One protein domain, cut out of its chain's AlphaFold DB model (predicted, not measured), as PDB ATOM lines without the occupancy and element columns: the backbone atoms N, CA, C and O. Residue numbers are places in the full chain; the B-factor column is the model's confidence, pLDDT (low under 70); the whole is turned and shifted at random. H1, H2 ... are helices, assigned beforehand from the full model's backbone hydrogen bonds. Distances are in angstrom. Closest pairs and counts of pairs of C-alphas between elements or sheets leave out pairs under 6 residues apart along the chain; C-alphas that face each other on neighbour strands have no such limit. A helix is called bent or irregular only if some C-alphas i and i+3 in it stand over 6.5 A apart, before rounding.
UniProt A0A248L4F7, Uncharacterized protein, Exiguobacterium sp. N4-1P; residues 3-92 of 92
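Overview. This is residues 3 to 92 of the 92 residues of an uncharacterized protein of Exiguobacterium sp. N4-1P (UniProt A0A248L4F7). One long helix, H1, makes the long axis, and three helices folded back and forth as a zigzag, H2, H3 and H4, cover one side of it, with short H3 in the middle. Residues 85 to 92, of which 85 to 91 belong to H4, stick out free at one end. The 90 printed residues hold four named helices, H1 to H4 in order, and no named strand; the class is all helix. The whole is only just compact, close to loose, with a radius of gyration of the C-alphas of 14.3 A, and is elongated, spanning 49 by 27 by 18 A.

Along the chain. Find C-alpha 3 at (-19.890, -26.082, -9.317); from there H1, residues 3 to 32, runs 43.7 A. H1 is neither bent nor irregular, but only just: C-alphas 5 and 8 are 6.1 A apart. Next come H2, residues 35 to 50, 22.2 A, and H3, residues 54 to 63, 14.5 A. H4, residues 68 to 91, runs 34.5 A to C-alpha 91 at (-7.710, -22.988, -9.566).

Arrangement. The four helices form an up and down bundle, each running against the one before it. Look first at H1: its residues 22 to 29 touch H2 at a shallow tilt of 27 degrees, with closest C-alphas Tyr 29 and Asp 37, 5.4 A apart. H3 is the hub. It touches H2, with closest C-alphas Thr 44 and Ala 55 at 4.7 A, residues 14 to 25 of H1, Ser 21 and Ser 59 at 5.7 A, and residues 70 to 75 of H4, His 63 and Arg 71 at 5.2 A. H1 and H4 are close but not clearly touching, while H2 and H4 are apart. Every O i to N i+4 pair is within hydrogen-bond range in H2, H3 and H4, and 23 of 26 in H1.

Size, cuts and confidence. The C-alphas of Ser 33 and Ser 92, the two farthest apart, are 49.2 A apart. The printed part has no cut, and its three links are tight. Look for pLDDT under 70 at residues 3 to 5 and residue 92.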
ATOM      1  N   SER A   3     -20.454 -26.069  -7.957       57.44
ATOM      2  CA  SER A   3     -19.890 -26.082  -9.317       57.44
ATOM      3  C   SER A   3     -20.382 -27.244 -10.195       57.44
ATOM      4  O   SER A   3     -20.418 -27.108 -11.417       57.44
ATOM      5  N   TYR A   4     -20.824 -28.361  -9.605       60.16
ATOM      6  CA  TYR A   4     -21.282 -29.538 -10.359       60.16
ATOM      7  C   TYR A   4     -22.703 -29.391 -10.921       60.16
ATOM      8  O   TYR A   4     -23.047 -30.077 -11.877       60.16
ATOM      9  N   MET A   5     -23.524 -28.491 -10.364       68.38
ATOM     10  CA  MET A   5     -24.907 -28.275 -10.820       68.38
ATOM     11  C   MET A   5     -25.007 -27.259 -11.969       68.38
ATOM     12  O   MET A   5     -25.952 -27.308 -12.753       68.38
ATOM     13  N   LEU A   6     -24.029 -26.358 -12.103       80.38
ATOM     14  CA  LEU A   6     -24.060 -25.286 -13.107       80.38
ATOM     15  C   LEU A   6     -23.657 -25.764 -14.507       80.38
ATOM     16  O   LEU A   6     -24.215 -25.290 -15.494       80.38
ATOM     17  N   LEU A   7     -22.728 -26.719 -14.608       82.62
ATOM     18  CA  LEU A   7     -22.255 -27.231 -15.897       82.62
ATOM     19  C   LEU A   7     -23.354 -27.978 -16.686       82.62
ATOM     20  O   LEU A   7     -23.537 -27.657 -17.860       82.62
ATOM     21  N   PRO A   8     -24.142 -28.896 -16.088       87.56
ATOM     22  CA  PRO A   8     -25.252 -29.541 -16.791       87.56
ATOM     23  C   PRO A   8     -26.325 -28.546 -17.243       87.56
ATOM     24  O   PRO A   8     -26.802 -28.631 -18.371       87.56
ATOM     25  N   LEU A   9     -26.668 -27.568 -16.393       90.25
ATOM     26  CA  LEU A   9     -27.640 -26.526 -16.733       90.25
ATOM     27  C   LEU A   9     -27.151 -25.683 -17.913       90.25
ATOM     28  O   LEU A   9     -27.897 -25.427 -18.855       90.25
ATOM     29  N   TYR A  10     -25.881 -25.292 -17.886       90.38
ATOM     30  CA  TYR A  10     -25.257 -24.549 -18.968       90.38
ATOM     31  C   TYR A  10     -25.252 -25.344 -20.283       90.38
ATOM     32  O   TYR A  10     -25.641 -24.807 -21.319       90.38
ATOM     33  N   LEU A  11     -24.888 -26.633 -20.250       90.69
ATOM     34  CA  LEU A  11     -24.940 -27.508 -21.427       90.69
ATOM     35  C   LEU A  11     -26.364 -27.650 -21.976       90.69
ATOM     36  O   LEU A  11     -26.542 -27.664 -23.192       90.69
ATOM     37  N   LEU A  12     -27.376 -27.688 -21.106       93.38
ATOM     38  CA  LEU A  12     -28.782 -27.717 -21.508       93.38
ATOM     39  C   LEU A  12     -29.182 -26.420 -22.222       93.38
ATOM     40  O   LEU A  12     -29.769 -26.476 -23.302       93.38
ATOM     41  N   VAL A  13     -28.817 -25.254 -21.683       94.44
ATOM     42  CA  VAL A  13     -29.055 -23.959 -22.351       94.44
ATOM     43  C   VAL A  13     -28.356 -23.914 -23.714       94.44
ATOM     44  O   VAL A  13     -28.937 -23.461 -24.702       94.44
ATOM     45  N   LEU A  14     -27.133 -24.437 -23.792       94.12
ATOM     46  CA  LEU A  14     -26.374 -24.516 -25.035       94.12
ATOM     47  C   LEU A  14     -27.036 -25.453 -26.058       94.12
ATOM     48  O   LEU A  14     -27.093 -25.137 -27.244       94.12
ATOM     49  N   LEU A  15     -27.574 -26.584 -25.597       95.25
ATOM     50  CA  LEU A  15     -28.313 -27.534 -26.422       95.25
ATOM     51  C   LEU A  15     -29.591 -26.896 -26.971       95.25
ATOM     52  O   LEU A  15     -29.855 -26.994 -28.166       95.25
ATOM     53  N   VAL A  16     -30.345 -26.183 -26.131       96.69
ATOM     54  CA  VAL A  16     -31.538 -25.436 -26.558       96.69
ATOM     55  C   VAL A  16     -31.178 -24.412 -27.635       96.69
ATOM     56  O   VAL A  16     -31.866 -24.323 -28.651       96.69
ATOM     57  N   TYR A  17     -30.069 -23.685 -27.470       96.31
ATOM     58  CA  TYR A  17     -29.576 -22.755 -28.487       96.31
ATOM     59  C   TYR A  17     -29.276 -23.448 -29.830       96.31
ATOM     60  O   TYR A  17     -29.668 -22.938 -30.887       96.31
ATOM     61  N   VAL A  18     -28.630 -24.621 -29.808       96.62
ATOM     62  CA  VAL A  18     -28.352 -25.411 -31.021       96.62
ATOM     63  C   VAL A  18     -29.647 -25.910 -31.667       96.62
ATOM     64  O   VAL A  18     -29.807 -25.767 -32.877       96.62
ATOM     65  N   ILE A  19     -30.599 -26.431 -30.889       97.31
ATOM     66  CA  ILE A  19     -31.892 -26.916 -31.407       97.31
ATOM     67  C   ILE A  19     -32.666 -25.780 -32.084       97.31
ATOM     68  O   ILE A  19     -33.142 -25.941 -33.207       97.31
ATOM     69  N   ILE A  20     -32.756 -24.610 -31.442       97.12
ATOM     70  CA  ILE A  20     -33.401 -23.428 -32.038       97.12
ATOM     71  C   ILE A  20     -32.702 -23.045 -33.347       97.12
ATOM     72  O   ILE A  20     -33.367 -22.757 -34.340       97.12
ATOM     73  N   SER A  21     -31.370 -23.089 -33.370       96.81
ATOM     74  CA  SER A  21     -30.588 -22.768 -34.566       96.81
ATOM     75  C   SER A  21     -30.816 -23.769 -35.698       96.81
ATOM     76  O   SER A  21     -30.974 -23.347 -36.839       96.81
ATOM     77  N   LEU A  22     -30.924 -25.067 -35.401       97.62
ATOM     78  CA  LEU A  22     -31.281 -26.097 -36.385       97.62
ATOM     79  C   LEU A  22     -32.668 -25.847 -36.987       97.62
ATOM     80  O   LEU A  22     -32.839 -25.946 -38.202       97.62
ATOM     81  N   ILE A  23     -33.648 -25.469 -36.160       97.38
ATOM     82  CA  ILE A  23     -34.991 -25.104 -36.633       97.38
ATOM     83  C   ILE A  23     -34.923 -23.882 -37.557       97.38
ATOM     84  O   ILE A  23     -35.569 -23.869 -38.606       97.38
ATOM     85  N   ASP A  24     -34.144 -22.862 -37.197       96.00
ATOM     86  CA  ASP A  24     -33.973 -21.669 -38.032       96.00
ATOM     87  C   ASP A  24     -33.284 -21.986 -39.363       96.00
ATOM     88  O   ASP A  24     -33.705 -21.478 -40.402       96.00
ATOM     89  N   MET A  25     -32.246 -22.827 -39.346       96.75
ATOM     90  CA  MET A  25     -31.544 -23.287 -40.549       96.75
ATOM     91  C   MET A  25     -32.497 -24.023 -41.487       96.75
ATOM     92  O   MET A  25     -32.560 -23.697 -42.672       96.75
ATOM     93  N   TRP A  26     -33.283 -24.958 -40.946       96.94
ATOM     94  CA  TRP A  26     -34.280 -25.697 -41.712       96.94
ATOM     95  C   TRP A  26     -35.320 -24.763 -42.333       96.94
ATOM     96  O   TRP A  26     -35.540 -24.803 -43.542       96.94
ATOM     97  N   LYS A  27     -35.903 -23.860 -41.534       95.44
ATOM     98  CA  LYS A  27     -36.877 -22.873 -42.025       95.44
ATOM     99  C   LYS A  27     -36.288 -21.982 -43.119       95.44
ATOM    100  O   LYS A  27     -36.929 -21.769 -44.146       95.44
ATOM    101  N   SER A  28     -35.065 -21.494 -42.915       94.94
ATOM    102  CA  SER A  28     -34.352 -20.658 -43.883       94.94
ATOM    103  C   SER A  28     -34.131 -21.391 -45.205       94.94
ATOM    104  O   SER A  28     -34.396 -20.832 -46.271       94.94
ATOM    105  N   TYR A  29     -33.731 -22.664 -45.145       94.81
ATOM    106  CA  TYR A  29     -33.607 -23.508 -46.326       94.81
ATOM    107  C   TYR A  29     -34.954 -23.696 -47.030       94.81
ATOM    108  O   TYR A  29     -35.046 -23.429 -48.221       94.81
ATOM    109  N   THR A  30     -36.019 -24.061 -46.310       95.38
ATOM    110  CA  THR A  30     -37.340 -24.272 -46.933       95.38
ATOM    111  C   THR A  30     -37.932 -23.009 -47.563       95.38
ATOM    112  O   THR A  30     -38.730 -23.111 -48.487       95.38
ATOM    113  N   ALA A  31     -37.551 -21.822 -47.080       93.56
ATOM    114  CA  ALA A  31     -38.045 -20.550 -47.601       93.56
ATOM    115  C   ALA A  31     -37.229 -20.012 -48.789       93.56
ATOM    116  O   ALA A  31     -37.774 -19.293 -49.621       93.56
ATOM    117  N   SER A  32     -35.929 -20.314 -48.856       92.69
ATOM    118  CA  SER A  32     -35.006 -19.722 -49.842       92.69
ATOM    119  C   SER A  32     -34.361 -20.726 -50.798       92.69
ATOM    120  O   SER A  32     -33.686 -20.313 -51.738       92.69
ATOM    121  N   SER A  33     -34.510 -22.029 -50.547       90.44
ATOM    122  CA  SER A  33     -33.814 -23.126 -51.236       90.44
ATOM    123  C   SER A  33     -32.290 -22.949 -51.309       90.44
ATOM    124  O   SER A  33     -31.626 -23.514 -52.176       90.44
ATOM    125  N   ASN A  34     -31.711 -22.164 -50.395       91.75
ATOM    126  CA  ASN A  34     -30.287 -21.874 -50.400       91.75
ATOM    127  C   ASN A  34     -29.478 -23.084 -49.904       91.75
ATOM    128  O   ASN A  34     -29.556 -23.471 -48.735       91.75
ATOM    129  N   SER A  35     -28.644 -23.649 -50.780       92.19
ATOM    130  CA  SER A  35     -27.804 -24.812 -50.476       92.19
ATOM    131  C   SER A  35     -26.829 -24.573 -49.321       92.19
ATOM    132  O   SER A  35     -26.526 -25.515 -48.590       92.19
ATOM    133  N   SER A  36     -26.369 -23.335 -49.091       92.62
ATOM    134  CA  SER A  36     -25.495 -23.051 -47.946       92.62
ATOM    135  C   SER A  36     -26.200 -23.294 -46.613       92.62
ATOM    136  O   SER A  36     -25.587 -23.776 -45.665       92.62
ATOM    137  N   ASP A  37     -27.495 -22.991 -46.538       93.00
ATOM    138  CA  ASP A  37     -28.287 -23.106 -45.309       93.00
ATOM    139  C   ASP A  37     -28.520 -24.568 -44.961       93.00
ATOM    140  O   ASP A  37     -28.426 -24.966 -43.800       93.00
ATOM    141  N   PHE A  38     -28.754 -25.375 -45.995       95.19
ATOM    142  CA  PHE A  38     -28.868 -26.816 -45.877       95.19
ATOM    143  C   PHE A  38     -27.547 -27.466 -45.451       95.19
ATOM    144  O   PHE A  38     -27.541 -28.334 -44.581       95.19
ATOM    145  N   LEU A  39     -26.413 -27.006 -45.994       96.25
ATOM    146  CA  LEU A  39     -25.096 -27.460 -45.543       96.25
ATOM    147  C   LEU A  39     -24.859 -27.109 -44.070       96.25
ATOM    148  O   LEU A  39     -24.439 -27.975 -43.305       96.25
ATOM    149  N   PHE A  40     -25.182 -25.882 -43.645       95.56
ATOM    150  CA  PHE A  40     -25.116 -25.500 -42.231       95.56
ATOM    151  C   PHE A  40     -25.999 -26.394 -41.358       95.56
ATOM    152  O   PHE A  40     -25.547 -26.826 -40.297       95.56
ATOM    153  N   PHE A  41     -27.213 -26.715 -41.809       96.88
ATOM    154  CA  PHE A  41     -28.113 -27.625 -41.106       96.88
ATOM    155  C   PHE A  41     -27.490 -29.015 -40.923       96.88
ATOM    156  O   PHE A  41     -27.363 -29.472 -39.788       96.88
ATOM    157  N   ILE A  42     -27.043 -29.661 -42.007       97.12
ATOM    158  CA  ILE A  42     -26.458 -31.010 -41.944       97.12
ATOM    159  C   ILE A  42     -25.191 -31.021 -41.090       97.12
ATOM    160  O   ILE A  42     -25.057 -31.873 -40.215       97.12
ATOM    161  N   LEU A  43     -24.274 -30.075 -41.303       96.81
ATOM    162  CA  LEU A  43     -23.028 -30.009 -40.535       96.81
ATOM    163  C   LEU A  43     -23.302 -29.814 -39.043       96.81
ATOM    164  O   LEU A  43     -22.682 -30.476 -38.212       96.81
ATOM    165  N   THR A  44     -24.255 -28.943 -38.699       96.62
ATOM    166  CA  THR A  44     -24.644 -28.703 -37.302       96.62
ATOM    167  C   THR A  44     -25.301 -29.942 -36.694       96.62
ATOM    168  O   THR A  44     -25.016 -30.277 -35.545       96.62
ATOM    169  N   LEU A  45     -26.132 -30.654 -37.460       96.75
ATOM    170  CA  LEU A  45     -26.791 -31.882 -37.024       96.75
ATOM    171  C   LEU A  45     -25.775 -33.005 -36.778       96.75
ATOM    172  O   LEU A  45     -25.793 -33.626 -35.721       96.75
ATOM    173  N   VAL A  46     -24.843 -33.233 -37.706       96.50
ATOM    174  CA  VAL A  46     -23.768 -34.227 -37.538       96.50
ATOM    175  C   VAL A  46     -22.892 -33.867 -36.338       96.50
ATOM    176  O   VAL A  46     -22.621 -34.721 -35.497       96.50
ATOM    177  N   ALA A  47     -22.500 -32.598 -36.205       95.31
ATOM    178  CA  ALA A  47     -21.707 -32.125 -35.074       95.31
ATOM    179  C   ALA A  47     -22.412 -32.323 -33.723       95.31
ATOM    180  O   ALA A  47     -21.746 -32.618 -32.726       95.31
ATOM    181  N   LEU A  48     -23.742 -32.183 -33.681       94.50
ATOM    182  CA  LEU A  48     -24.539 -32.386 -32.472       94.50
ATOM    183  C   LEU A  48     -24.362 -33.813 -31.934       94.50
ATOM    184  O   LEU A  48     -24.126 -33.980 -30.741       94.50
ATOM    185  N   PHE A  49     -24.409 -34.816 -32.814       93.12
ATOM    186  CA  PHE A  49     -24.288 -36.228 -32.434       93.12
ATOM    187  C   PHE A  49     -22.839 -36.724 -32.336       93.12
ATOM    188  O   PHE A  49     -22.560 -37.614 -31.541       93.12
ATOM    189  N   ALA A  50     -21.910 -36.150 -33.104       90.25
ATOM    190  CA  ALA A  50     -20.516 -36.599 -33.135       90.25
ATOM    191  C   ALA A  50     -19.696 -36.180 -31.900       90.25
ATOM    192  O   ALA A  50     -18.669 -36.786 -31.608       90.25
ATOM    193  N   GLY A  51     -20.112 -35.137 -31.179       82.69
ATOM    194  CA  GLY A  51     -19.355 -34.657 -30.018       82.69
ATOM    195  C   GLY A  51     -19.784 -33.309 -29.452       82.69
ATOM    196  O   GLY A  51     -19.105 -32.793 -28.568       82.69
ATOM    197  N   PHE A  52     -20.882 -32.732 -29.947       87.38
ATOM    198  CA  PHE A  52     -21.522 -31.493 -29.502       87.38
ATOM    199  C   PHE A  52     -20.691 -30.206 -29.645       87.38
ATOM    200  O   PHE A  52     -21.252 -29.186 -30.016       87.38
ATOM    201  N   LEU A  53     -19.373 -30.220 -29.435       85.62
ATOM    202  CA  LEU A  53     -18.509 -29.034 -29.366       85.62
ATOM    203  C   LEU A  53     -18.597 -28.116 -30.593       85.62
ATOM    204  O   LEU A  53     -18.572 -26.894 -30.457       85.62
ATOM    205  N   LEU A  54     -18.716 -28.692 -31.791       90.81
ATOM    206  CA  LEU A  54     -18.747 -27.924 -33.037       90.81
ATOM    207  C   LEU A  54     -20.140 -27.366 -33.371       90.81
ATOM    208  O   LEU A  54     -20.239 -26.358 -34.071       90.81
ATOM    209  N   ALA A  55     -21.222 -27.962 -32.860       93.94
ATOM    210  CA  ALA A  55     -22.585 -27.556 -33.211       93.94
ATOM    211  C   ALA A  55     -22.952 -26.121 -32.753       93.94
ATOM    212  O   ALA A  55     -23.526 -25.371 -33.546       93.94
ATOM    213  N   PRO A  56     -22.581 -25.664 -31.539       92.88
ATOM    214  CA  PRO A  56     -22.780 -24.286 -31.088       92.88
ATOM    215  C   PRO A  56     -21.990 -23.276 -31.915       92.88
ATOM    216  O   PRO A  56     -22.491 -22.186 -32.188       92.88
ATOM    217  N   ILE A  57     -20.779 -23.646 -32.346       94.12
ATOM    218  CA  ILE A  57     -19.919 -22.800 -33.184       94.12
ATOM    219  C   ILE A  57     -20.562 -22.621 -34.561       94.12
ATOM    220  O   ILE A  57     -20.741 -21.493 -35.017       94.12
ATOM    221  N   LEU A  58     -20.989 -23.715 -35.196       95.25
ATOM    222  CA  LEU A  58     -21.706 -23.679 -36.476       95.25
ATOM    223  C   LEU A  58     -23.017 -22.883 -36.376       95.25
ATOM    224  O   LEU A  58     -23.313 -22.058 -37.242       95.25
ATOM    225  N   SER A  59     -23.752 -23.057 -35.276       95.50
ATOM    226  CA  SER A  59     -24.967 -22.290 -34.972       95.50
ATOM    227  C   SER A  59     -24.688 -20.788 -34.857       95.50
ATOM    228  O   SER A  59     -25.420 -19.966 -35.408       95.50
ATOM    229  N   LEU A  60     -23.598 -20.404 -34.184       95.50
ATOM    230  CA  LEU A  60     -23.162 -19.011 -34.080       95.50
ATOM    231  C   LEU A  60     -22.782 -18.417 -35.445       95.50
ATOM    232  O   LEU A  60     -23.198 -17.300 -35.761       95.50
ATOM    233  N   LEU A  61     -22.028 -19.163 -36.257       95.31
ATOM    234  CA  LEU A  61     -21.625 -18.741 -37.602       95.31
ATOM    235  C   LEU A  61     -22.835 -18.501 -38.508       95.31
ATOM    236  O   LEU A  61     -22.884 -17.496 -39.219       95.31
ATOM    237  N   PHE A  62     -23.846 -19.367 -38.435       95.19
ATOM    238  CA  PHE A  62     -25.089 -19.205 -39.185       95.19
ATOM    239  C   PHE A  62     -25.825 -17.903 -38.828       95.19
ATOM    240  O   PHE A  62     -26.250 -17.157 -39.718       95.19
ATOM    241  N   HIS A  63     -25.933 -17.587 -37.533       95.00
ATOM    242  CA  HIS A  63     -26.609 -16.370 -37.063       95.00
ATOM    243  C   HIS A  63     -25.807 -15.087 -37.288       95.00
ATOM    244  O   HIS A  63     -26.390 -14.001 -37.241       95.00
ATOM    245  N   TRP A  64     -24.506 -15.184 -37.582       92.56
ATOM    246  CA  TRP A  64     -23.569 -14.056 -37.627       92.56
ATOM    247  C   TRP A  64     -24.048 -12.868 -38.471       92.56
ATOM    248  O   TRP A  64     -23.937 -11.712 -38.049       92.56
ATOM    249  N   LYS A  65     -24.614 -13.158 -39.649       87.19
ATOM    250  CA  LYS A  65     -25.160 -12.157 -40.582       87.19
ATOM    251  C   LYS A  65     -26.693 -12.093 -40.606       87.19
ATOM    252  O   LYS A  65     -27.231 -11.199 -41.246       87.19
ATOM    253  N   ARG A  66     -27.399 -13.006 -39.923       87.56
ATOM    254  CA  ARG A  66     -28.865 -13.166 -40.036       87.56
ATOM    255  C   ARG A  66     -29.641 -12.563 -38.879       87.56
ATOM    256  O   ARG A  66     -30.662 -11.923 -39.096       87.56
ATOM    257  N   ASN A  67     -29.182 -12.774 -37.646       92.00
ATOM    258  CA  ASN A  67     -29.917 -12.332 -36.466       92.00
ATOM    259  C   ASN A  67     -28.955 -11.873 -35.368       92.00
ATOM    260  O   ASN A  67     -28.272 -12.676 -34.731       92.00
ATOM    261  N   ARG A  68     -28.940 -10.558 -35.122       92.12
ATOM    262  CA  ARG A  68     -28.060  -9.933 -34.123       92.12
ATOM    263  C   ARG A  68     -28.338 -10.440 -32.709       92.12
ATOM    264  O   ARG A  68     -27.393 -10.628 -31.955       92.12
ATOM    265  N   LEU A  69     -29.601 -10.686 -32.359       93.06
ATOM    266  CA  LEU A  69     -29.984 -11.138 -31.022       93.06
ATOM    267  C   LEU A  69     -29.477 -12.562 -30.776       93.06
ATOM    268  O   LEU A  69     -28.772 -12.800 -29.799       93.06
ATOM    269  N   LYS A  70     -29.751 -13.492 -31.699       91.62
ATOM    270  CA  LYS A  70     -29.295 -14.889 -31.583       91.62
ATOM    271  C   LYS A  70     -27.773 -15.001 -31.624       91.62
ATOM    272  O   LYS A  70     -27.198 -15.742 -30.832       91.62
ATOM    273  N   ARG A  71     -27.109 -14.192 -32.457       95.12
ATOM    274  CA  ARG A  71     -25.646 -14.063 -32.451       95.12
ATOM    275  C   ARG A  71     -25.124 -13.608 -31.088       95.12
ATOM    276  O   ARG A  71     -24.181 -14.200 -30.579       95.12
ATOM    277  N   ASN A  72     -25.718 -12.571 -30.499       94.75
ATOM    278  CA  ASN A  72     -25.278 -12.061 -29.203       94.75
ATOM    279  C   ASN A  72     -25.497 -13.096 -28.087       94.75
ATOM    280  O   ASN A  72     -24.610 -13.262 -27.258       94.75
ATOM    281  N   ILE A  73     -26.613 -13.839 -28.100       93.31
ATOM    282  CA  ILE A  73     -26.834 -14.968 -27.179       93.31
ATOM    283  C   ILE A  73     -25.723 -16.008 -27.335       93.31
ATOM    284  O   ILE A  73     -25.097 -16.387 -26.349       93.31
ATOM    285  N   GLY A  74     -25.444 -16.441 -28.566       92.25
ATOM    286  CA  GLY A  74     -24.390 -17.419 -28.823       92.25
ATOM    287  C   GLY A  74     -23.003 -16.926 -28.395       92.25
ATOM    288  O   GLY A  74     -22.234 -17.703 -27.837       92.25
ATOM    289  N   LEU A  75     -22.697 -15.637 -28.587       94.31
ATOM    290  CA  LEU A  75     -21.458 -15.021 -28.101       94.31
ATOM    291  C   LEU A  75     -21.372 -15.057 -26.575       94.31
ATOM    292  O   LEU A  75     -20.346 -15.470 -26.046       94.31
ATOM    293  N   VAL A  76     -22.435 -14.658 -25.871       94.06
ATOM    294  CA  VAL A  76     -22.479 -14.690 -24.399       94.06
ATOM    295  C   VAL A  76     -22.250 -16.109 -23.890       94.06
ATOM    296  O   VAL A  76     -21.415 -16.305 -23.012       94.06
ATOM    297  N   LEU A  77     -22.923 -17.101 -24.482       91.94
ATOM    298  CA  LEU A  77     -22.699 -18.506 -24.151       91.94
ATOM    299  C   LEU A  77     -21.226 -18.880 -24.369       91.94
ATOM    300  O   LEU A  77     -20.557 -19.321 -23.441       91.94
ATOM    301  N   PHE A  78     -20.669 -18.601 -25.545       90.56
ATOM    302  CA  PHE A  78     -19.275 -18.926 -25.850       90.56
ATOM    303  C   PHE A  78     -18.270 -18.269 -24.885       90.56
ATOM    304  O   PHE A  78     -17.346 -18.931 -24.413       90.56
ATOM    305  N   PHE A  79     -18.472 -16.997 -24.525       90.62
ATOM    306  CA  PHE A  79     -17.637 -16.300 -23.542       90.62
ATOM    307  C   PHE A  79     -17.734 -16.917 -22.145       90.62
ATOM    308  O   PHE A  79     -16.704 -17.083 -21.492       90.62
ATOM    309  N   ILE A  80     -18.933 -17.305 -21.698       89.56
ATOM    310  CA  ILE A  80     -19.117 -17.994 -20.411       89.56
ATOM    311  C   ILE A  80     -18.324 -19.308 -20.390       89.56
ATOM    312  O   ILE A  80     -17.666 -19.594 -19.391       89.56
ATOM    313  N   LEU A  81     -18.318 -20.070 -21.494       86.44
ATOM    314  CA  LEU A  81     -17.515 -21.295 -21.614       86.44
ATOM    315  C   LEU A  81     -16.018 -21.020 -21.413       86.44
ATOM    316  O   LEU A  81     -15.353 -21.724 -20.652       86.44
ATOM    317  N   ILE A  82     -15.496 -19.998 -22.096       87.88
ATOM    318  CA  ILE A  82     -14.077 -19.626 -22.041       87.88
ATOM    319  C   ILE A  82     -13.699 -19.196 -20.626       87.88
ATOM    320  O   ILE A  82     -12.711 -19.682 -20.082       87.88
ATOM    321  N   ILE A  83     -14.500 -18.323 -20.011       88.19
ATOM    322  CA  ILE A  83     -14.257 -17.848 -18.646       88.19
ATOM    323  C   ILE A  83     -14.267 -19.027 -17.672       88.19
ATOM    324  O   ILE A  83     -13.357 -19.146 -16.856       88.19
ATOM    325  N   ALA A  84     -15.242 -19.933 -17.784       84.06
ATOM    326  CA  ALA A  84     -15.314 -21.119 -16.934       84.06
ATOM    327  C   ALA A  84     -14.072 -22.015 -17.081       84.06
ATOM    328  O   ALA A  84     -13.551 -22.515 -16.082       84.06
ATOM    329  N   TYR A  85     -13.572 -22.190 -18.307       83.94
ATOM    330  CA  TYR A  85     -12.346 -22.942 -18.569       83.94
ATOM    331  C   TYR A  85     -11.111 -22.265 -17.959       83.94
ATOM    332  O   TYR A  85     -10.338 -22.922 -17.263       83.94
ATOM    333  N   ILE A  86     -10.958 -20.953 -18.157       87.56
ATOM    334  CA  ILE A  86      -9.847 -20.162 -17.611       87.56
ATOM    335  C   ILE A  86      -9.851 -20.207 -16.080       87.56
ATOM    336  O   ILE A  86      -8.832 -20.514 -15.470       87.56
ATOM    337  N   VAL A  87     -10.998 -19.955 -15.446       86.31
ATOM    338  CA  VAL A  87     -11.131 -19.991 -13.981       86.31
ATOM    339  C   VAL A  87     -10.750 -21.367 -13.439       86.31
ATOM    340  O   VAL A  87     -10.018 -21.459 -12.459       86.31
ATOM    341  N   ARG A  88     -11.189 -22.444 -14.100       82.00
ATOM    342  CA  ARG A  88     -10.802 -23.805 -13.718       82.00
ATOM    343  C   ARG A  88      -9.296 -24.039 -13.856       82.00
ATOM    344  O   ARG A  88      -8.733 -24.707 -12.999       82.00
ATOM    345  N   PHE A  89      -8.667 -23.508 -14.902       82.62
ATOM    346  CA  PHE A  89      -7.224 -23.618 -15.113       82.62
ATOM    347  C   PHE A  89      -6.416 -22.910 -14.017       82.62
ATOM    348  O   PHE A  89      -5.434 -23.464 -13.554       82.62
ATOM    349  N   PHE A  90      -6.845 -21.728 -13.563       83.06
ATOM    350  CA  PHE A  90      -6.160 -20.989 -12.492       83.06
ATOM    351  C   PHE A  90      -6.340 -21.586 -11.087       83.06
ATOM    352  O   PHE A  90      -5.543 -21.295 -10.200       83.06
ATOM    353  N   ILE A  91      -7.411 -22.352 -10.862       79.00
ATOM    354  CA  ILE A  91      -7.710 -22.988  -9.566       79.00
ATOM    355  C   ILE A  91      -7.077 -24.389  -9.457       79.00
ATOM    356  O   ILE A  91      -6.954 -24.913  -8.351       79.00
ATOM    357  N   SER A  92      -6.720 -25.002 -10.591       65.75
ATOM    358  CA  SER A  92      -6.078 -26.320 -10.669       65.75
ATOM    359  C   SER A  92      -4.573 -26.246 -10.466       65.75
ATOM    360  O   SER A  92      -4.044 -27.314 -10.087       65.75
TER     361      SER A  92